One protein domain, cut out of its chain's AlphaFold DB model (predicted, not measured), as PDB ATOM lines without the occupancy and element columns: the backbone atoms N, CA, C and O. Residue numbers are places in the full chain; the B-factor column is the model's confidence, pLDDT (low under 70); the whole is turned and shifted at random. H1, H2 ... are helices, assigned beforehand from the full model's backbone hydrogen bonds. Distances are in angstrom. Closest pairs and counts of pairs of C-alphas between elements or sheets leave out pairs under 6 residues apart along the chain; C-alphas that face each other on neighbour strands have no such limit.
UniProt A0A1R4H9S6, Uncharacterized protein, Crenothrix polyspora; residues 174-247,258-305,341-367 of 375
ATOM      1  N   GLU A 174     -26.148  -0.129  31.946       95.62
ATOM      2  CA  GLU A 174     -27.436  -0.236  31.253       95.62
ATOM      3  C   GLU A 174     -27.529  -1.552  30.489       95.62
ATOM      4  O   GLU A 174     -28.440  -2.356  30.716       95.62
ATOM      5  N   ARG A 175     -26.520  -1.821  29.654       96.31
ATOM      6  CA  ARG A 175     -26.432  -3.065  28.883       96.31
ATOM      7  C   ARG A 175     -26.235  -4.276  29.797       96.31
ATOM      8  O   ARG A 175     -26.827  -5.326  29.542       96.31
ATOM      9  N   LYS A 176     -25.508  -4.126  30.915       97.19
ATOM     10  CA  LYS A 176     -25.388  -5.171  31.948       97.19
ATOM     11  C   LYS A 176     -26.738  -5.553  32.551       97.19
ATOM     12  O   LYS A 176     -27.036  -6.741  32.645       97.19
ATOM     13  N   ILE A 177     -27.564  -4.584  32.961       97.81
ATOM     14  CA  ILE A 177     -28.880  -4.872  33.560       97.81
ATOM     15  C   ILE A 177     -29.760  -5.647  32.570       97.81
ATOM     16  O   ILE A 177     -30.389  -6.630  32.962       97.81
ATOM     17  N   ILE A 178     -29.766  -5.253  31.292       97.62
ATOM     18  CA  ILE A 178     -30.554  -5.926  30.247       97.62
ATOM     19  C   ILE A 178     -30.068  -7.360  30.023       97.62
ATOM     20  O   ILE A 178     -30.887  -8.276  29.959       97.62
ATOM     21  N   LEU A 179     -28.751  -7.581  29.958       97.00
ATOM     22  CA  LEU A 179     -28.178  -8.924  29.834       97.00
ATOM     23  C   LEU A 179     -28.551  -9.824  31.015       97.00
ATOM     24  O   LEU A 179     -28.982 -10.960  30.814       97.00
ATOM     25  N   LEU A 180     -28.438  -9.314  32.244       97.44
ATOM     26  CA  LEU A 180     -28.821 -10.064  33.440       97.44
ATOM     27  C   LEU A 180     -30.323 -10.368  33.461       97.44
ATOM     28  O   LEU A 180     -30.707 -11.481  33.827       97.44
ATOM     29  N   ALA A 181     -31.170  -9.433  33.022       97.81
ATOM     30  CA  ALA A 181     -32.605  -9.667  32.871       97.81
ATOM     31  C   ALA A 181     -32.885 -10.768  31.834       97.81
ATOM     32  O   ALA A 181     -33.638 -11.696  32.124       97.81
ATOM     33  N   ALA A 182     -32.229 -10.728  30.671       96.56
ATOM     34  CA  ALA A 182     -32.395 -11.727  29.616       96.56
ATOM     35  C   ALA A 182     -32.046 -13.147  30.087       96.56
ATOM     36  O   ALA A 182     -32.790 -14.094  29.819       96.56
ATOM     37  N   ILE A 183     -30.943 -13.304  30.825       95.31
ATOM     38  CA  ILE A 183     -30.533 -14.595  31.397       95.31
ATOM     39  C   ILE A 183     -31.525 -15.045  32.479       95.31
ATOM     40  O   ILE A 183     -31.958 -16.199  32.480       95.31
ATOM     41  N   THR A 184     -31.947 -14.128  33.352       96.94
ATOM     42  CA  THR A 184     -32.914 -14.408  34.423       96.94
ATOM     43  C   THR A 184     -34.262 -14.866  33.854       96.94
ATOM     44  O   THR A 184     -34.811 -15.866  34.308       96.94
ATOM     45  N   TYR A 185     -34.768 -14.234  32.788       96.75
ATOM     46  CA  TYR A 185     -35.984 -14.693  32.108       96.75
ATOM     47  C   TYR A 185     -35.838 -16.104  31.536       96.75
ATOM     48  O   TYR A 185     -36.754 -16.913  31.674       96.75
ATOM     49  N   LYS A 186     -34.694 -16.442  30.920       92.88
ATOM     50  CA  LYS A 186     -34.447 -17.809  30.429       92.88
ATOM     51  C   LYS A 186     -34.508 -18.835  31.565       92.88
ATOM     52  O   LYS A 186     -35.104 -19.896  31.373       92.88
ATOM     53  N   ARG A 187     -33.926 -18.514  32.727       93.94
ATOM     54  CA  ARG A 187     -33.958 -19.354  33.935       93.94
ATOM     55  C   ARG A 187     -35.375 -19.508  34.488       93.94
ATOM     56  O   ARG A 187     -35.840 -20.636  34.623       93.94
ATOM     57  N   ILE A 188     -36.107 -18.407  34.672       95.56
ATOM     58  CA  ILE A 188     -37.513 -18.419  35.116       95.56
ATOM     59  C   ILE A 188     -38.386 -19.248  34.166       95.56
ATOM     60  O   ILE A 188     -39.128 -20.118  34.611       95.56
ATOM     61  N   PHE A 189     -38.285 -19.051  32.849       93.12
ATOM     62  CA  PHE A 189     -39.081 -19.836  31.903       93.12
ATOM     63  C   PHE A 189     -38.689 -21.321  31.880       93.12
ATOM     64  O   PHE A 189     -39.554 -22.166  31.632       93.12
ATOM     65  N   LYS A 190     -37.421 -21.665  32.160       90.94
ATOM     66  CA  LYS A 190     -37.016 -23.066  32.358       90.94
ATOM     67  C   LYS A 190     -37.659 -23.642  33.622       90.94
ATOM     68  O   LYS A 190     -38.252 -24.712  33.536       90.94
ATOM     69  N   ILE A 191     -37.638 -22.903  34.733       91.88
ATOM     70  CA  ILE A 191     -38.314 -23.292  35.976       91.88
ATOM     71  C   ILE A 191     -39.809 -23.550  35.724       91.88
ATOM     72  O   ILE A 191     -40.306 -24.639  36.002       91.88
ATOM     73  N   LEU A 192     -40.511 -22.600  35.099       92.25
ATOM     74  CA  LEU A 192     -41.942 -22.724  34.799       92.25
ATOM     75  C   LEU A 192     -42.255 -23.937  33.918       92.25
ATOM     76  O   LEU A 192     -43.232 -24.633  34.163       92.25
ATOM     77  N   THR A 193     -41.413 -24.229  32.926       89.94
ATOM     78  CA  THR A 193     -41.555 -25.413  32.056       89.94
ATOM     79  C   THR A 193     -41.500 -26.731  32.836       89.94
ATOM     80  O   THR A 193     -42.117 -27.720  32.437       89.94
ATOM     81  N   ILE A 194     -40.728 -26.764  33.922       88.62
ATOM     82  CA  ILE A 194     -40.545 -27.950  34.758       88.62
ATOM     83  C   ILE A 194     -41.700 -28.091  35.751       88.62
ATOM     84  O   ILE A 194     -42.214 -29.197  35.917       88.62
ATOM     85  N   ILE A 195     -42.123 -26.984  36.367       90.62
ATOM     86  CA  ILE A 195     -43.156 -26.974  37.411       90.62
ATOM     87  C   ILE A 195     -44.568 -27.094  36.820       90.62
ATOM     88  O   ILE A 195     -45.415 -27.773  37.395       90.62
ATOM     89  N   LEU A 196     -44.844 -26.452  35.679       90.38
ATOM     90  CA  LEU A 196     -46.191 -26.375  35.111       90.38
ATOM     91  C   LEU A 196     -46.434 -27.490  34.076       90.38
ATOM     92  O   LEU A 196     -45.934 -27.402  32.948       90.38
ATOM     93  N   PRO A 197     -47.251 -28.515  34.389       85.44
ATOM     94  CA  PRO A 197     -47.524 -29.615  33.462       85.44
ATOM     95  C   PRO A 197     -48.248 -29.150  32.189       85.44
ATOM     96  O   PRO A 197     -48.053 -29.738  31.122       85.44
ATOM     97  N   ASP A 198     -49.021 -28.066  32.269       89.12
ATOM     98  CA  ASP A 198     -49.765 -27.500  31.140       89.12
ATOM     99  C   ASP A 198     -48.842 -27.065  29.996       89.12
ATOM    100  O   ASP A 198     -49.194 -27.212  28.826       89.12
ATOM    101  N   ILE A 199     -47.618 -26.612  30.296       87.88
ATOM    102  CA  ILE A 199     -46.635 -26.248  29.265       87.88
ATOM    103  C   ILE A 199     -46.242 -27.480  28.439       87.88
ATOM    104  O   ILE A 199     -46.144 -27.400  27.211       87.88
ATOM    105  N   LYS A 200     -46.081 -28.643  29.086       85.19
ATOM    106  CA  LYS A 200     -45.813 -29.909  28.387       85.19
ATOM    107  C   LYS A 200     -47.013 -30.355  27.556       85.19
ATOM    108  O   LYS A 200     -46.838 -30.788  26.418       85.19
ATOM    109  N   GLN A 201     -48.231 -30.212  28.080       89.12
ATOM    110  CA  GLN A 201     -49.447 -30.539  27.330       89.12
ATOM    111  C   GLN A 201     -49.604 -29.659  26.085       89.12
ATOM    112  O   GLN A 201     -49.849 -30.174  24.994       89.12
ATOM    113  N   LEU A 202     -49.386 -28.349  26.211       89.44
ATOM    114  CA  LEU A 202     -49.415 -27.422  25.080       89.44
ATOM    115  C   LEU A 202     -48.370 -27.786  24.023       89.44
ATOM    116  O   LEU A 202     -48.667 -27.770  22.830       89.44
ATOM    117  N   ALA A 203     -47.165 -28.171  24.439       88.50
ATOM    118  CA  ALA A 203     -46.116 -28.592  23.520       88.50
ATOM    119  C   ALA A 203     -46.437 -29.905  22.787       88.50
ATOM    120  O   ALA A 203     -46.135 -30.033  21.596       88.50
ATOM    121  N   ASN A 204     -47.097 -30.850  23.467       89.88
ATOM    122  CA  ASN A 204     -47.638 -32.063  22.852       89.88
ATOM    123  C   ASN A 204     -48.696 -31.722  21.799       89.88
ATOM    124  O   ASN A 204     -48.641 -32.232  20.682       89.88
ATOM    125  N   ILE A 205     -49.627 -30.821  22.119       91.81
ATOM    126  CA  ILE A 205     -50.646 -30.361  21.169       91.81
ATOM    127  C   ILE A 205     -49.980 -29.698  19.958       91.81
ATOM    128  O   ILE A 205     -50.330 -30.013  18.826       91.81
ATOM    129  N   GLN A 206     -48.980 -28.838  20.171       88.69
ATOM    130  CA  GLN A 206     -48.220 -28.216  19.082       88.69
ATOM    131  C   GLN A 206     -47.538 -29.262  18.194       88.69
ATOM    132  O   GLN A 206     -47.609 -29.157  16.973       88.69
ATOM    133  N   HIS A 207     -46.935 -30.295  18.787       89.50
ATOM    134  CA  HIS A 207     -46.347 -31.404  18.039       89.50
ATOM    135  C   HIS A 207     -47.392 -32.134  17.179       89.50
ATOM    136  O   HIS A 207     -47.166 -32.353  15.988       89.50
ATOM    137  N   LEU A 208     -48.556 -32.458  17.750       91.12
ATOM    138  CA  LEU A 208     -49.653 -33.106  17.026       91.12
ATOM    139  C   LEU A 208     -50.194 -32.228  15.893       91.12
ATOM    140  O   LEU A 208     -50.431 -32.734  14.798       91.12
ATOM    141  N   ILE A 209     -50.330 -30.919  16.125       88.94
ATOM    142  CA  ILE A 209     -50.723 -29.957  15.091       88.94
ATOM    143  C   ILE A 209     -49.702 -29.974  13.952       88.94
ATOM    144  O   ILE A 209     -50.115 -30.110  12.808       88.94
ATOM    145  N   THR A 210     -48.396 -29.920  14.239       85.00
ATOM    146  CA  THR A 210     -47.356 -30.011  13.198       85.00
ATOM    147  C   THR A 210     -47.476 -31.304  12.395       85.00
ATOM    148  O   THR A 210     -47.406 -31.262  11.171       85.00
ATOM    149  N   ARG A 211     -47.702 -32.451  13.049       83.81
ATOM    150  CA  ARG A 211     -47.895 -33.733  12.348       83.81
ATOM    151  C   ARG A 211     -49.152 -33.769  11.481       83.81
ATOM    152  O   ARG A 211     -49.176 -34.507  10.503       83.81
ATOM    153  N   TYR A 212     -50.187 -33.027  11.865       88.38
ATOM    154  CA  TYR A 212     -51.440 -32.941  11.121       88.38
ATOM    155  C   TYR A 212     -51.354 -31.965   9.940       88.38
ATOM    156  O   TYR A 212     -51.892 -32.245   8.873       88.38
ATOM    157  N   SER A 213     -50.712 -30.808  10.129       85.25
ATOM    158  CA  SER A 213     -50.721 -29.712   9.155       85.25
ATOM    159  C   SER A 213     -49.573 -29.747   8.153       85.25
ATOM    160  O   SER A 213     -49.700 -29.167   7.075       85.25
ATOM    161  N   SER A 214     -48.439 -30.344   8.520       79.19
ATOM    162  CA  SER A 214     -47.236 -30.333   7.688       79.19
ATOM    163  C   SER A 214     -47.139 -31.611   6.832       79.19
ATOM    164  O   SER A 214     -47.746 -32.627   7.166       79.19
ATOM    165  N   PRO A 215     -46.428 -31.587   5.687       80.69
ATOM    166  CA  PRO A 215     -46.219 -32.787   4.877       80.69
ATOM    167  C   PRO A 215     -45.377 -33.837   5.614       80.69
ATOM    168  O   PRO A 215     -44.354 -33.491   6.199       80.69
ATOM    169  N   GLU A 216     -45.729 -35.120   5.488       75.88
ATOM    170  CA  GLU A 216     -45.117 -36.221   6.256       75.88
ATOM    171  C   GLU A 216     -43.583 -36.279   6.171       75.88
ATOM    172  O   GLU A 216     -42.901 -36.476   7.176       75.88
ATOM    173  N   PHE A 217     -43.032 -36.033   4.981       77.56
ATOM    174  CA  PHE A 217     -41.588 -36.050   4.726       77.56
ATOM    175  C   PHE A 217     -40.919 -34.681   4.871       77.56
ATOM    176  O   PHE A 217     -39.758 -34.505   4.496       77.56
ATOM    177  N   CYS A 218     -41.623 -33.680   5.401       70.50
ATOM    178  CA  CYS A 218     -40.987 -32.414   5.714       70.50
ATOM    179  C   CYS A 218     -40.185 -32.542   7.014       70.50
ATOM    180  O   CYS A 218     -40.611 -33.128   8.007       70.50
ATOM    181  N   LEU A 219     -39.001 -31.941   7.031       65.19
ATOM    182  CA  LEU A 219     -38.133 -31.986   8.205       65.19
ATOM    183  C   LEU A 219     -38.749 -31.284   9.427       65.19
ATOM    184  O   LEU A 219     -38.389 -31.613  10.550       65.19
ATOM    185  N   GLU A 220     -39.658 -30.317   9.234       71.62
ATOM    186  CA  GLU A 220     -40.396 -29.708  10.351       71.62
ATOM    187  C   GLU A 220     -41.154 -30.788  11.126       71.62
ATOM    188  O   GLU A 220     -41.054 -30.826  12.348       71.62
ATOM    189  N   GLN A 221     -41.815 -31.704  10.415       78.31
ATOM    190  CA  GLN A 221     -42.499 -32.852  10.990       78.31
ATOM    191  C   GLN A 221     -41.527 -33.922  11.496       78.31
ATOM    192  O   GLN A 221     -41.725 -34.414  12.605       78.31
ATOM    193  N   LEU A 222     -40.458 -34.239  10.751       78.38
ATOM    194  CA  LEU A 222     -39.452 -35.233  11.169       78.38
ATOM    195  C   LEU A 222     -38.726 -34.840  12.463       78.38
ATOM    196  O   LEU A 222     -38.417 -35.693  13.286       78.38
ATOM    197  N   LEU A 223     -38.449 -33.548  12.639       77.31
ATOM    198  CA  LEU A 223     -37.785 -32.990  13.818       77.31
ATOM    199  C   LEU A 223     -38.785 -32.377  14.808       77.31
ATOM    200  O   LEU A 223     -38.380 -31.615  15.690       77.31
ATOM    201  N   SER A 224     -40.089 -32.594  14.626       82.62
ATOM    202  CA  SER A 224     -41.082 -32.106  15.575       82.62
ATOM    203  C   SER A 224     -41.067 -33.005  16.798       82.62
ATOM    204  O   SER A 224     -41.286 -34.208  16.695       82.62
ATOM    205  N   CYS A 225     -40.869 -32.409  17.965       85.56
ATOM    206  CA  CYS A 225     -41.110 -33.055  19.244       85.56
ATOM    207  C   CYS A 225     -41.587 -32.012  20.267       85.56
ATOM    208  O   CYS A 225     -41.319 -30.812  20.097       85.56
ATOM    209  N   PRO A 226     -42.297 -32.442  21.322       86.12
ATOM    210  CA  PRO A 226     -42.739 -31.555  22.398       86.12
ATOM    211  C   PRO A 226     -41.586 -30.735  22.996       86.12
ATOM    212  O   PRO A 226     -41.702 -29.528  23.197       86.12
ATOM    213  N   GLU A 227     -40.427 -31.350  23.193       84.56
ATOM    214  CA  GLU A 227     -39.235 -30.723  23.762       84.56
ATOM    215  C   GLU A 227     -38.721 -29.566  22.912       84.56
ATOM    216  O   GLU A 227     -38.418 -28.487  23.425       84.56
ATOM    217  N   ARG A 228     -38.647 -29.766  21.594       81.69
ATOM    218  CA  ARG A 228     -38.209 -28.724  20.665       81.69
ATOM    219  C   ARG A 228     -39.167 -27.540  20.691       81.69
ATOM    220  O   ARG A 228     -38.716 -26.396  20.695       81.69
ATOM    221  N   ASN A 229     -40.472 -27.801  20.748       83.75
ATOM    222  CA  ASN A 229     -41.483 -26.752  20.866       83.75
ATOM    223  C   ASN A 229     -41.320 -25.961  22.168       83.75
ATOM    224  O   ASN A 229     -41.349 -24.732  22.145       83.75
ATOM    225  N   ILE A 230     -41.051 -26.639  23.283       87.00
ATOM    226  CA  ILE A 230     -40.761 -25.996  24.569       87.00
ATOM    227  C   ILE A 230     -39.513 -25.115  24.484       87.00
ATOM    228  O   ILE A 230     -39.557 -23.957  24.895       87.00
ATOM    229  N   ILE A 231     -38.414 -25.621  23.917       84.25
ATOM    230  CA  ILE A 231     -37.165 -24.859  23.763       84.25
ATOM    231  C   ILE A 231     -37.396 -23.612  22.902       84.25
ATOM    232  O   ILE A 231     -36.962 -22.518  23.274       84.25
ATOM    233  N   ASN A 232     -38.104 -23.754  21.779       80.81
ATOM    234  CA  ASN A 232     -38.429 -22.638  20.893       80.81
ATOM    235  C   ASN A 232     -39.305 -21.596  21.600       80.81
ATOM    236  O   ASN A 232     -38.977 -20.409  21.572       80.81
ATOM    237  N   ASN A 233     -40.369 -22.032  22.283       84.19
ATOM    238  CA  ASN A 233     -41.268 -21.148  23.025       84.19
ATOM    239  C   ASN A 233     -40.514 -20.409  24.133       84.19
ATOM    240  O   ASN A 233     -40.613 -19.189  24.221       84.19
ATOM    241  N   ARG A 234     -39.691 -21.110  24.922       87.50
ATOM    242  CA  ARG A 234     -38.850 -20.506  25.965       87.50
ATOM    243  C   ARG A 234     -37.932 -19.424  25.399       87.50
ATOM    244  O   ARG A 234     -37.858 -18.331  25.955       87.50
ATOM    245  N   ASN A 235     -37.239 -19.714  24.298       84.06
ATOM    246  CA  ASN A 235     -36.323 -18.757  23.680       84.06
ATOM    247  C   ASN A 235     -37.076 -17.512  23.188       84.06
ATOM    248  O   ASN A 235     -36.668 -16.396  23.508       84.06
ATOM    249  N   GLY A 236     -38.206 -17.690  22.501       84.25
ATOM    250  CA  GLY A 236     -39.022 -16.570  22.032       84.25
ATOM    251  C   GLY A 236     -39.605 -15.743  23.179       84.25
ATOM    252  O   GLY A 236     -39.532 -14.517  23.147       84.25
ATOM    253  N   LEU A 237     -40.119 -16.404  24.222       88.50
ATOM    254  CA  LEU A 237     -40.685 -15.744  25.399       88.50
ATOM    255  C   LEU A 237     -39.615 -14.960  26.153       88.50
ATOM    256  O   LEU A 237     -39.881 -13.846  26.592       88.50
ATOM    257  N   SER A 238     -38.388 -15.486  26.247       91.00
ATOM    258  CA  SER A 238     -37.271 -14.766  26.869       91.00
ATOM    259  C   SER A 238     -36.911 -13.482  26.119       91.00
ATOM    260  O   SER A 238     -36.696 -12.447  26.745       91.00
ATOM    261  N   ILE A 239     -36.912 -13.512  24.782       89.44
ATOM    262  CA  ILE A 239     -36.628 -12.335  23.951       89.44
ATOM    263  C   ILE A 239     -37.759 -11.315  24.073       89.44
ATOM    264  O   ILE A 239     -37.491 -10.130  24.267       89.44
ATOM    265  N   PHE A 240     -39.010 -11.775  24.020       89.81
ATOM    266  CA  PHE A 240     -40.186 -10.928  24.200       89.81
ATOM    267  C   PHE A 240     -40.205 -10.262  25.583       89.81
ATOM    268  O   PHE A 240     -40.323  -9.042  25.678       89.81
ATOM    269  N   ALA A 241     -40.001 -11.036  26.653       93.69
ATOM    270  CA  ALA A 241     -39.947 -10.524  28.019       93.69
ATOM    271  C   ALA A 241     -38.805  -9.514  28.205       93.69
ATOM    272  O   ALA A 241     -39.009  -8.470  28.818       93.69
ATOM    273  N   THR A 242     -37.637  -9.769  27.609       94.75
ATOM    274  CA  THR A 242     -36.516  -8.818  27.618       94.75
ATOM    275  C   THR A 242     -36.863  -7.537  26.858       94.75
ATOM    276  O   THR A 242     -36.556  -6.448  27.329       94.75
ATOM    277  N   SER A 243     -37.533  -7.629  25.705       91.81
ATOM    278  CA  SER A 243     -37.971  -6.442  24.957       91.81
ATOM    279  C   SER A 243     -38.959  -5.598  25.759       91.81
ATOM    280  O   SER A 243     -38.814  -4.379  25.810       91.81
ATOM    281  N   ASN A 244     -39.917  -6.241  26.434       91.56
ATOM    282  CA  ASN A 244     -40.860  -5.550  27.314       91.56
ATOM    283  C   ASN A 244     -40.158  -4.947  28.534       91.56
ATOM    284  O   ASN A 244     -40.510  -3.863  28.985       91.56
ATOM    285  N   PHE A 245     -39.142  -5.624  29.066       95.00
ATOM    286  CA  PHE A 245     -38.325  -5.083  30.143       95.00
ATOM    287  C   PHE A 245     -37.626  -3.788  29.713       95.00
ATOM    288  O   PHE A 245     -37.675  -2.805  30.451       95.00
ATOM    289  N   VAL A 246     -37.027  -3.757  28.514       93.88
ATOM    290  CA  VAL A 246     -36.412  -2.535  27.974       93.88
ATOM    291  C   VAL A 246     -37.457  -1.441  27.772       93.88
ATOM    292  O   VAL A 246     -37.226  -0.322  28.214       93.88
ATOM    293  N   SER A 247     -38.615  -1.743  27.179       90.25
ATOM    294  CA  SER A 247     -39.642  -0.722  26.931       90.25
ATOM    295  C   SER A 247     -40.210  -0.122  28.220       90.25
ATOM    296  O   SER A 247     -40.322   1.093  28.317       90.25
ATOM    297  N   TYR A 258     -32.196   3.042  37.440       93.88
ATOM    298  CA  TYR A 258     -32.736   2.805  38.779       93.88
ATOM    299  C   TYR A 258     -33.982   1.914  38.724       93.88
ATOM    300  O   TYR A 258     -34.042   0.894  39.414       93.88
ATOM    301  N   SER A 259     -34.935   2.254  37.851       93.88
ATOM    302  CA  SER A 259     -36.143   1.453  37.613       93.88
ATOM    303  C   SER A 259     -35.789   0.048  37.114       93.88
ATOM    304  O   SER A 259     -36.277  -0.953  37.646       93.88
ATOM    305  N   ALA A 260     -34.858  -0.044  36.161       96.62
ATOM    306  CA  ALA A 260     -34.402  -1.314  35.612       96.62
ATOM    307  C   ALA A 260     -33.772  -2.215  36.682       96.62
ATOM    308  O   ALA A 260     -34.095  -3.400  36.765       96.62
ATOM    309  N   ARG A 261     -32.933  -1.659  37.565       96.38
ATOM    310  CA  ARG A 261     -32.321  -2.417  38.666       96.38
ATOM    311  C   ARG A 261     -33.361  -2.903  39.676       96.38
ATOM    312  O   ARG A 261     -33.271  -4.044  40.124       96.38
ATOM    313  N   GLN A 262     -34.365  -2.087  40.002       96.25
ATOM    314  CA  GLN A 262     -35.471  -2.519  40.862       96.25
ATOM    315  C   GLN A 262     -36.282  -3.654  40.229       96.25
ATOM    316  O   GLN A 262     -36.614  -4.624  40.909       96.25
ATOM    317  N   ASN A 263     -36.595  -3.559  38.934       96.75
ATOM    318  CA  ASN A 263     -37.321  -4.612  38.230       96.75
ATOM    319  C   ASN A 263     -36.495  -5.901  38.129       96.75
ATOM    320  O   ASN A 263     -37.035  -6.974  38.374       96.75
ATOM    321  N   LEU A 264     -35.185  -5.812  37.890       97.81
ATOM    322  CA  LEU A 264     -34.292  -6.972  37.914       97.81
ATOM    323  C   LEU A 264     -34.261  -7.652  39.294       97.81
ATOM    324  O   LEU A 264     -34.359  -8.871  39.382       97.81
ATOM    325  N   GLN A 265     -34.212  -6.879  40.382       97.50
ATOM    326  CA  GLN A 265     -34.305  -7.438  41.737       97.50
ATOM    327  C   GLN A 265     -35.642  -8.143  41.992       97.50
ATOM    328  O   GLN A 265     -35.671  -9.160  42.685       97.50
ATOM    329  N   LYS A 266     -36.753  -7.635  41.442       97.69
ATOM    330  CA  LYS A 266     -38.049  -8.332  41.499       97.69
ATOM    331  C   LYS A 266     -38.012  -9.648  40.721       97.69
ATOM    332  O   LYS A 266     -38.574 -10.622  41.205       97.69
ATOM    333  N   LEU A 267     -37.332  -9.696  39.572       97.75
ATOM    334  CA  LEU A 267     -37.154 -10.938  38.811       97.75
ATOM    335  C   LEU A 267     -36.366 -11.980  39.607       97.75
ATOM    336  O   LEU A 267     -36.781 -13.130  39.661       97.75
ATOM    337  N   TRP A 268     -35.282 -11.584  40.275       98.31
ATOM    338  CA  TRP A 268     -34.535 -12.510  41.132       98.31
ATOM    339  C   TRP A 268     -35.350 -13.004  42.321       98.31
ATOM    340  O   TRP A 268     -35.257 -14.172  42.676       98.31
ATOM    341  N   LYS A 269     -36.168 -12.140  42.929       97.94
ATOM    342  CA  LYS A 269     -37.089 -12.568  43.988       97.94
ATOM    343  C   LYS A 269     -38.103 -13.577  43.465       97.94
ATOM    344  O   LYS A 269     -38.239 -14.621  44.073       97.94
ATOM    345  N   LEU A 270     -38.713 -13.319  42.308       98.00
ATOM    346  CA  LEU A 270     -39.623 -14.266  41.664       98.00
ATOM    347  C   LEU A 270     -38.942 -15.611  41.370       98.00
ATOM    348  O   LEU A 270     -39.528 -16.658  41.608       98.00
ATOM    349  N   GLU A 271     -37.711 -15.593  40.856       97.56
ATOM    350  CA  GLU A 271     -36.924 -16.807  40.617       97.56
ATOM    351  C   GLU A 271     -36.713 -17.606  41.908       97.56
ATOM    352  O   GLU A 271     -36.919 -18.816  41.929       97.56
ATOM    353  N   VAL A 272     -36.349 -16.916  42.987       97.19
ATOM    354  CA  VAL A 272     -36.186 -17.515  44.311       97.19
ATOM    355  C   VAL A 272     -37.506 -18.063  44.852       97.19
ATOM    356  O   VAL A 272     -37.528 -19.189  45.330       97.19
ATOM    357  N   ASP A 273     -38.599 -17.309  44.750       97.31
ATOM    358  CA  ASP A 273     -39.915 -17.719  45.243       97.31
ATOM    359  C   ASP A 273     -40.397 -18.983  44.506       97.31
ATOM    360  O   ASP A 273     -40.838 -19.934  45.145       97.31
ATOM    361  N   LEU A 274     -40.205 -19.064  43.182       96.00
ATOM    362  CA  LEU A 274     -40.530 -20.260  42.393       96.00
ATOM    363  C   LEU A 274     -39.724 -21.500  42.819       96.00
ATOM    364  O   LEU A 274     -40.258 -22.613  42.825       96.00
ATOM    365  N   LEU A 275     -38.437 -21.322  43.137       94.69
ATOM    366  CA  LEU A 275     -37.564 -22.406  43.598       94.69
ATOM    367  C   LEU A 275     -37.935 -22.859  45.016       94.69
ATOM    368  O   LEU A 275     -38.000 -24.060  45.274       94.69
ATOM    369  N   ASP A 276     -38.233 -21.920  45.912       93.75
ATOM    370  CA  ASP A 276     -38.614 -22.204  47.296       93.75
ATOM    371  C   ASP A 276     -39.995 -22.871  47.394       93.75
ATOM    372  O   ASP A 276     -40.183 -23.793  48.190       93.75
ATOM    373  N   GLU A 277     -40.951 -22.456  46.558       94.56
ATOM    374  CA  GLU A 277     -42.270 -23.095  46.444       94.56
ATOM    375  C   GLU A 277     -42.189 -24.509  45.845       94.56
ATOM    376  O   GLU A 277     -43.115 -25.306  46.015       94.56
ATOM    377  N   THR A 278     -41.072 -24.853  45.190       91.25
ATOM    378  CA  THR A 278     -40.862 -26.156  44.550       91.25
ATOM    379  C   THR A 278     -39.624 -26.872  45.104       91.25
ATOM    380  O   THR A 278     -38.626 -27.048  44.401       91.25
ATOM    381  N   PRO A 279     -39.673 -27.376  46.351       86.31
ATOM    382  CA  PRO A 279     -38.510 -27.965  47.020       86.31
ATOM    383  C   PRO A 279     -37.957 -29.221  46.324       86.31
ATOM    384  O   PRO A 279     -36.798 -29.587  46.523       86.31
ATOM    385  N   ASN A 280     -38.754 -29.890  45.486       89.81
ATOM    386  CA  ASN A 280     -38.333 -31.021  44.656       89.81
ATOM    387  C   ASN A 280     -37.908 -30.614  43.229       89.81
ATOM    388  O   ASN A 280     -37.780 -31.490  42.375       89.81
ATOM    389  N   TYR A 281     -37.646 -29.328  42.957       90.31
ATOM    390  CA  TYR A 281     -37.256 -28.825  41.631       90.31
ATOM    391  C   TYR A 281     -36.124 -29.636  40.988       90.31
ATOM    392  O   TYR A 281     -36.247 -30.060  39.843       90.31
ATOM    393  N   LEU A 282     -35.050 -29.936  41.727       88.44
ATOM    394  CA  LEU A 282     -33.915 -30.708  41.200       88.44
ATOM    395  C   LEU A 282     -34.285 -32.144  40.817       88.44
ATOM    396  O   LEU A 282     -33.704 -32.707  39.891       88.44
ATOM    397  N   GLN A 283     -35.235 -32.749  41.530       88.31
ATOM    398  CA  GLN A 283     -35.759 -34.060  41.168       88.31
ATOM    399  C   GLN A 283     -36.602 -33.955  39.894       88.31
ATOM    400  O   GLN A 283     -36.377 -34.724  38.965       88.31
ATOM    401  N   LEU A 284     -37.498 -32.966  39.815       88.00
ATOM    402  CA  LEU A 284     -38.325 -32.718  38.630       88.00
ATOM    403  C   LEU A 284     -37.482 -32.391  37.391       88.00
ATOM    404  O   LEU A 284     -37.802 -32.852  36.298       88.00
ATOM    405  N   LEU A 285     -36.390 -31.642  37.555       85.94
ATOM    406  CA  LEU A 285     -35.423 -31.353  36.499       85.94
ATOM    407  C   LEU A 285     -34.800 -32.655  35.974       85.94
ATOM    408  O   LEU A 285     -34.910 -32.937  34.784       85.94
ATOM    409  N   LYS A 286     -34.269 -33.508  36.861       84.25
ATOM    410  CA  LYS A 286     -33.690 -34.813  36.487       84.25
ATOM    411  C   LYS A 286     -34.705 -35.758  35.844       84.25
ATOM    412  O   LYS A 286     -34.380 -36.473  34.901       84.25
ATOM    413  N   GLU A 287     -35.934 -35.783  36.353       82.94
ATOM    414  CA  GLU A 287     -37.033 -36.575  35.790       82.94
ATOM    415  C   GLU A 287     -37.489 -36.036  34.439       82.94
ATOM    416  O   GLU A 287     -37.954 -36.802  33.594       82.94
ATOM    417  N   SER A 288     -37.325 -34.731  34.208       76.38
ATOM    418  CA  SER A 288     -37.715 -34.117  32.952       76.38
ATOM    419  C   SER A 288     -36.902 -34.626  31.769       76.38
ATOM    420  O   SER A 288     -37.460 -34.504  30.688       76.38
ATOM    421  N   LYS A 289     -35.695 -35.208  31.990       62.94
ATOM    422  CA  LYS A 289     -34.723 -35.923  31.105       62.94
ATOM    423  C   LYS A 289     -34.431 -35.352  29.710       62.94
ATOM    424  O   LYS A 289     -33.397 -35.662  29.131       62.94
ATOM    425  N   SER A 290     -35.300 -34.522  29.167       58.41
ATOM    426  CA  SER A 290     -35.342 -34.123  27.774       58.41
ATOM    427  C   SER A 290     -34.816 -32.700  27.540       58.41
ATOM    428  O   SER A 290     -34.795 -32.235  26.403       58.41
ATOM    429  N   PHE A 291     -34.385 -31.995  28.595       60.28
ATOM    430  CA  PHE A 291     -33.851 -30.625  28.507       60.28
ATOM    431  C   PHE A 291     -32.375 -30.488  28.899       60.28
ATOM    432  O   PHE A 291     -31.780 -29.452  28.592       60.28
ATOM    433  N   ASP A 292     -31.799 -31.491  29.568       51.19
ATOM    434  CA  ASP A 292     -30.518 -31.355  30.272       51.19
ATOM    435  C   ASP A 292     -29.291 -31.327  29.347       51.19
ATOM    436  O   ASP A 292     -28.318 -30.656  29.673       51.19
ATOM    437  N   GLU A 293     -29.339 -31.921  28.150       52.00
ATOM    438  CA  GLU A 293     -28.167 -31.938  27.250       52.00
ATOM    439  C   GLU A 293     -28.042 -30.694  26.354       52.00
ATOM    440  O   GLU A 293     -26.957 -30.368  25.875       52.00
ATOM    441  N   VAL A 294     -29.135 -29.964  26.110       54.53
ATOM    442  CA  VAL A 294     -29.152 -28.926  25.061       54.53
ATOM    443  C   VAL A 294     -28.865 -27.523  25.617       54.53
ATOM    444  O   VAL A 294     -28.459 -26.630  24.869       54.53
ATOM    445  N   SER A 295     -29.076 -27.273  26.921       64.44
ATOM    446  CA  SER A 295     -28.791 -25.951  27.507       64.44
ATOM    447  C   SER A 295     -28.773 -25.926  29.053       64.44
ATOM    448  O   SER A 295     -29.853 -25.870  29.662       64.44
ATOM    449  N   PRO A 296     -27.589 -25.882  29.707       78.50
ATOM    450  CA  PRO A 296     -27.449 -25.737  31.166       78.50
ATOM    451  C   PRO A 296     -27.693 -24.284  31.625       78.50
ATOM    452  O   PRO A 296     -26.824 -23.606  32.168       78.50
ATOM    453  N   ILE A 297     -28.897 -23.776  31.357       87.25
ATOM    454  CA  ILE A 297     -29.284 -22.370  31.560       87.25
ATOM    455  C   ILE A 297     -29.246 -21.957  33.038       87.25
ATOM    456  O   ILE A 297     -28.987 -20.793  33.328       87.25
ATOM    457  N   GLU A 298     -29.461 -22.887  33.967       88.06
ATOM    458  CA  GLU A 298     -29.404 -22.667  35.417       88.06
ATOM    459  C   GLU A 298     -28.042 -22.145  35.868       88.06
ATOM    460  O   GLU A 298     -27.957 -21.309  36.762       88.06
ATOM    461  N   ALA A 299     -26.968 -22.615  35.228       88.19
ATOM    462  CA  ALA A 299     -25.614 -22.193  35.556       88.19
ATOM    463  C   ALA A 299     -25.296 -20.793  35.006       88.19
ATOM    464  O   ALA A 299     -24.442 -20.087  35.554       88.19
ATOM    465  N   TYR A 300     -25.965 -20.383  33.925       90.00
ATOM    466  CA  TYR A 300     -25.646 -19.159  33.196       90.00
ATOM    467  C   TYR A 300     -25.973 -17.925  34.028       90.00
ATOM    468  O   TYR A 300     -27.097 -17.744  34.503       90.00
ATOM    469  N   GLY A 301     -24.972 -17.059  34.198       88.56
ATOM    470  CA  GLY A 301     -25.104 -15.868  35.031       88.56
ATOM    471  C   GLY A 301     -25.379 -16.194  36.501       88.56
ATOM    472  O   GLY A 301     -26.001 -15.388  37.186       88.56
ATOM    473  N   VAL A 302     -24.977 -17.387  36.958       91.38
ATOM    474  CA  VAL A 302     -24.982 -17.790  38.370       91.38
ATOM    475  C   VAL A 302     -23.588 -18.277  38.746       91.38
ATOM    476  O   VAL A 302     -22.855 -17.559  39.417       91.38
ATOM    477  N   ILE A 303     -23.197 -19.454  38.255       89.50
ATOM    478  CA  ILE A 303     -21.869 -20.051  38.482       89.50
ATOM    479  C   ILE A 303     -21.010 -20.095  37.215       89.50
ATOM    480  O   ILE A 303     -19.838 -20.448  37.278       89.50
ATOM    481  N   TYR A 304     -21.580 -19.763  36.057       89.00
ATOM    482  CA  TYR A 304     -20.904 -19.857  34.771       89.00
ATOM    483  C   TYR A 304     -21.104 -18.598  33.928       89.00
ATOM    484  O   TYR A 304     -22.234 -18.165  33.662       89.00
ATOM    485  N   ASP A 305     -19.989 -18.034  33.464       91.06
ATOM    486  CA  ASP A 305     -19.967 -16.886  32.563       91.06
ATOM    487  C   ASP A 305     -20.097 -17.309  31.091       91.06
ATOM    488  O   ASP A 305     -19.121 -17.451  30.352       91.06
ATOM    489  N   LYS A 341     -14.654 -22.593  40.453       55.22
ATOM    490  CA  LYS A 341     -13.981 -22.618  41.771       55.22
ATOM    491  C   LYS A 341     -14.364 -21.418  42.662       55.22
ATOM    492  O   LYS A 341     -13.638 -20.437  42.768       55.22
ATOM    493  N   ASN A 342     -15.491 -21.552  43.368       57.44
ATOM    494  CA  ASN A 342     -15.743 -21.093  44.752       57.44
ATOM    495  C   ASN A 342     -15.394 -19.648  45.191       57.44
ATOM    496  O   ASN A 342     -15.055 -19.453  46.359       57.44
ATOM    497  N   ASN A 343     -15.527 -18.612  44.355       78.81
ATOM    498  CA  ASN A 343     -15.553 -17.233  44.875       78.81
ATOM    499  C   ASN A 343     -16.960 -16.628  44.806       78.81
ATOM    500  O   ASN A 343     -17.296 -15.866  43.899       78.81
ATOM    501  N   THR A 344     -17.772 -16.981  45.806       85.81
ATOM    502  CA  THR A 344     -19.143 -16.492  46.022       85.81
ATOM    503  C   THR A 344     -19.255 -14.974  45.911       85.81
ATOM    504  O   THR A 344     -20.189 -14.480  45.286       85.81
ATOM    505  N   GLN A 345     -18.297 -14.227  46.472       87.94
ATOM    506  CA  GLN A 345     -18.323 -12.767  46.426       87.94
ATOM    507  C   GLN A 345     -18.168 -12.255  44.995       87.94
ATOM    508  O   GLN A 345     -18.983 -11.460  44.542       87.94
ATOM    509  N   LEU A 346     -17.173 -12.757  44.256       88.06
ATOM    510  CA  LEU A 346     -16.949 -12.333  42.873       88.06
ATOM    511  C   LEU A 346     -18.133 -12.685  41.963       88.06
ATOM    512  O   LEU A 346     -18.507 -11.879  41.114       88.06
ATOM    513  N   LEU A 347     -18.751 -13.857  42.146       90.44
ATOM    514  CA  LEU A 347     -19.954 -14.245  41.398       90.44
ATOM    515  C   LEU A 347     -21.145 -13.337  41.738       90.44
ATOM    516  O   LEU A 347     -21.840 -12.872  40.831       90.44
ATOM    517  N   ALA A 348     -21.347 -13.022  43.020       92.31
ATOM    518  CA  ALA A 348     -22.382 -12.092  43.459       92.31
ATOM    519  C   ALA A 348     -22.147 -10.676  42.908       92.31
ATOM    520  O   ALA A 348     -23.076 -10.048  42.401       92.31
ATOM    521  N   ASP A 349     -20.914 -10.174  42.926       91.69
ATOM    522  CA  ASP A 349     -20.557  -8.872  42.350       91.69
ATOM    523  C   ASP A 349     -20.791  -8.856  40.832       91.69
ATOM    524  O   ASP A 349     -21.362  -7.905  40.272       91.69
ATOM    525  N   LYS A 350     -20.415  -9.948  40.153       91.50
ATOM    526  CA  LYS A 350     -20.530 -10.052  38.700       91.50
ATOM    527  C   LYS A 350     -21.983 -10.118  38.239       91.50
ATOM    528  O   LYS A 350     -22.372  -9.328  37.375       91.50
ATOM    529  N   PHE A 351     -22.781 -11.004  38.833       94.19
ATOM    530  CA  PHE A 351     -24.118 -11.347  38.337       94.19
ATOM    531  C   PHE A 351     -25.280 -10.799  39.171       94.19
ATOM    532  O   PHE A 351     -26.380 -10.658  38.642       94.19
ATOM    533  N   PHE A 352     -25.046 -10.419  40.429       96.06
ATOM    534  CA  PHE A 352     -26.092 -10.012  41.378       96.06
ATOM    535  C   PHE A 352     -25.856  -8.629  42.005       96.06
ATOM    536  O   PHE A 352     -26.475  -8.280  43.008       96.06
ATOM    537  N   PHE A 353     -24.971  -7.811  41.420       95.12
ATOM    538  CA  PHE A 353     -24.575  -6.496  41.955       95.12
ATOM    539  C   PHE A 353     -24.168  -6.532  43.444       95.12
ATOM    540  O   PHE A 353     -24.479  -5.603  44.192       95.12
ATOM    541  N   GLY A 354     -23.511  -7.615  43.862       93.44
ATOM    542  CA  GLY A 354     -23.038  -7.838  45.228       93.44
ATOM    543  C   GLY A 354     -24.094  -8.388  46.192       93.44
ATOM    544  O   GLY A 354     -23.813  -8.526  47.382       93.44
ATOM    545  N   ASP A 355     -25.304  -8.722  45.726       95.31
ATOM    546  CA  ASP A 355     -26.333  -9.344  46.567       95.31
ATOM    547  C   ASP A 355     -26.048 -10.839  46.788       95.31
ATOM    548  O   ASP A 355     -26.581 -11.725  46.116       95.31
ATOM    549  N   ILE A 356     -25.187 -11.117  47.769       93.75
ATOM    550  CA  ILE A 356     -24.787 -12.475  48.165       93.75
ATOM    551  C   ILE A 356     -25.991 -13.303  48.628       93.75
ATOM    552  O   ILE A 356     -26.019 -14.517  48.435       93.75
ATOM    553  N   LYS A 357     -26.997 -12.674  49.251       95.06
ATOM    554  CA  LYS A 357     -28.163 -13.395  49.781       95.06
ATOM    555  C   LYS A 357     -29.007 -13.955  48.647       95.06
ATOM    556  O   LYS A 357     -29.391 -15.121  48.705       95.06
ATOM    557  N   ILE A 358     -29.280 -13.139  47.628       96.25
ATOM    558  CA  ILE A 358     -29.972 -13.595  46.419       96.25
ATOM    559  C   ILE A 358     -29.136 -14.652  45.694       96.25
ATOM    560  O   ILE A 358     -29.673 -15.709  45.372       96.25
ATOM    561  N   PHE A 359     -27.833 -14.403  45.503       94.62
ATOM    562  CA  PHE A 359     -26.935 -15.365  44.861       94.62
ATOM    563  C   PHE A 359     -26.992 -16.741  45.537       94.62
ATOM    564  O   PHE A 359     -27.259 -17.731  44.863       94.62
ATOM    565  N   ASN A 360     -26.808 -16.806  46.862       93.06
ATOM    566  CA  ASN A 360     -26.810 -18.073  47.594       93.06
ATOM    567  C   ASN A 360     -28.160 -18.790  47.482       93.06
ATOM    568  O   ASN A 360     -28.184 -19.992  47.251       93.06
ATOM    569  N   ARG A 361     -29.291 -18.073  47.584       94.38
ATOM    570  CA  ARG A 361     -30.621 -18.701  47.455       94.38
ATOM    571  C   ARG A 361     -30.831 -19.314  46.070       94.38
ATOM    572  O   ARG A 361     -31.251 -20.462  45.982       94.38
ATOM    573  N   ILE A 362     -30.478 -18.592  45.004       94.50
ATOM    574  CA  ILE A 362     -30.585 -19.102  43.628       94.50
ATOM    575  C   ILE A 362     -29.614 -20.269  43.406       94.50
ATOM    576  O   ILE A 362     -30.008 -21.321  42.905       94.50
ATOM    577  N   ALA A 363     -28.351 -20.120  43.815       91.62
ATOM    578  CA  ALA A 363     -27.340 -21.161  43.657       91.62
ATOM    579  C   ALA A 363     -27.701 -22.446  44.423       91.62
ATOM    580  O   ALA A 363     -27.529 -23.548  43.896       91.62
ATOM    581  N   SER A 364     -28.249 -22.312  45.634       90.31
ATOM    582  CA  SER A 364     -28.748 -23.425  46.447       90.31
ATOM    583  C   SER A 364     -29.973 -24.086  45.815       90.31
ATOM    584  O   SER A 364     -30.010 -25.313  45.704       90.31
ATOM    585  N   GLY A 365     -30.930 -23.295  45.308       90.56
ATOM    586  CA  GLY A 365     -32.108 -23.808  44.599       90.56
ATOM    587  C   GLY A 365     -31.754 -24.621  43.347       90.56
ATOM    588  O   GLY A 365     -32.429 -25.600  43.027       90.56
ATOM    589  N   TYR A 366     -30.633 -24.295  42.696       90.56
ATOM    590  CA  TYR A 366     -30.057 -25.076  41.596       90.56
ATOM    591  C   TYR A 366     -29.085 -26.185  42.023       90.56
ATOM    592  O   TYR A 366     -28.580 -26.928  41.183       90.56
ATOM    593  N   GLY A 367     -28.856 -26.368  43.322       86.81
ATOM    594  CA  GLY A 367     -28.042 -27.458  43.856       86.81
ATOM    595  C   GLY A 367     -26.531 -27.267  43.711       86.81
ATOM    596  O   GLY A 367     -25.784 -28.213  43.970       86.81
TER     597      GLY A 367
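AT A GLANCE: This is residues 174 to 247, 258 to 305 and 341 to 367 of the 375 residues of an uncharacterized protein of Crenothrix polyspora (UniProt A0A1R4H9S6). Three long helices lie side by side in a row, H1 in the middle between H4 and H5; H2 turns off the end of H1 and, with short H3, makes one far end of the domain. On the other side H8 packs on H5, with H7 across H8, and H6 packs on the last residues of H1. The 149 printed residues hold eight named helices, H1 to H8 in order, and no named strand: all helix. The whole is compact, radius of gyration of the C-alphas 17.0 A, spanning 53 by 36 by 27 A.

IN THESE COORDINATES: Find C-alpha 174 at (-27.436, -0.236, 31.253); from there H1 runs 31.6 A to residue 195. Next come H2, residues 197 to 213, 24.5 A; H3, 219 to 222; H4, 226 to 247, 31.3 A; H5, 258 to 276, 27.1 A; H6, 281 to 288; H7, 344 to 352; and H8, 356 to 365, ending at C-alpha (-32.108, -23.808, 44.599).

HOW THE PARTS SIT: Start at the hub, H1. It touches H4, closest C-alphas Tyr 185 and Ser 238, 5.4 A, opposite ways at 35.0 degrees, only just steep. It touches H5, Ile 188 and Glu 271, 5.8 A, the same way at a shallow 22 degrees. Its residues 191 to 195 touch H6, Ile 194 and Leu 285, 6.4 A. Residues 226 to 230 of H4 touch H2, Ala 203 and Pro 226, 4.6 A. H2 and H3 only just touch, with 3 pairs of C-alphas within 8 A, closest Arg 211 and Gln 221, 5.6 A. Residues 268 to 276 of H5 touch H8, Leu 275 and Gly 365, 5.7 A. H7 touches H8, Ala 348 and Ile 356, 5.3 A, about perpendicular at 88 degrees. Every O i to N i+4 pair is within hydrogen-bond range in H1, H2, H4, H5, H6, H7 and H8; H3 is too short for one.

THE WHOLE: The C-alphas farthest apart, Pro 215 and Gln 345, are 53.9 A apart. Residues 248 to 257 and 306 to 340 are not printed, with C-alpha gaps of 14.2 A and 12.4 A. Of the links printed whole, none is long. Look for pLDDT under 70 at residues 219, 289 to 295 and 341 to 342.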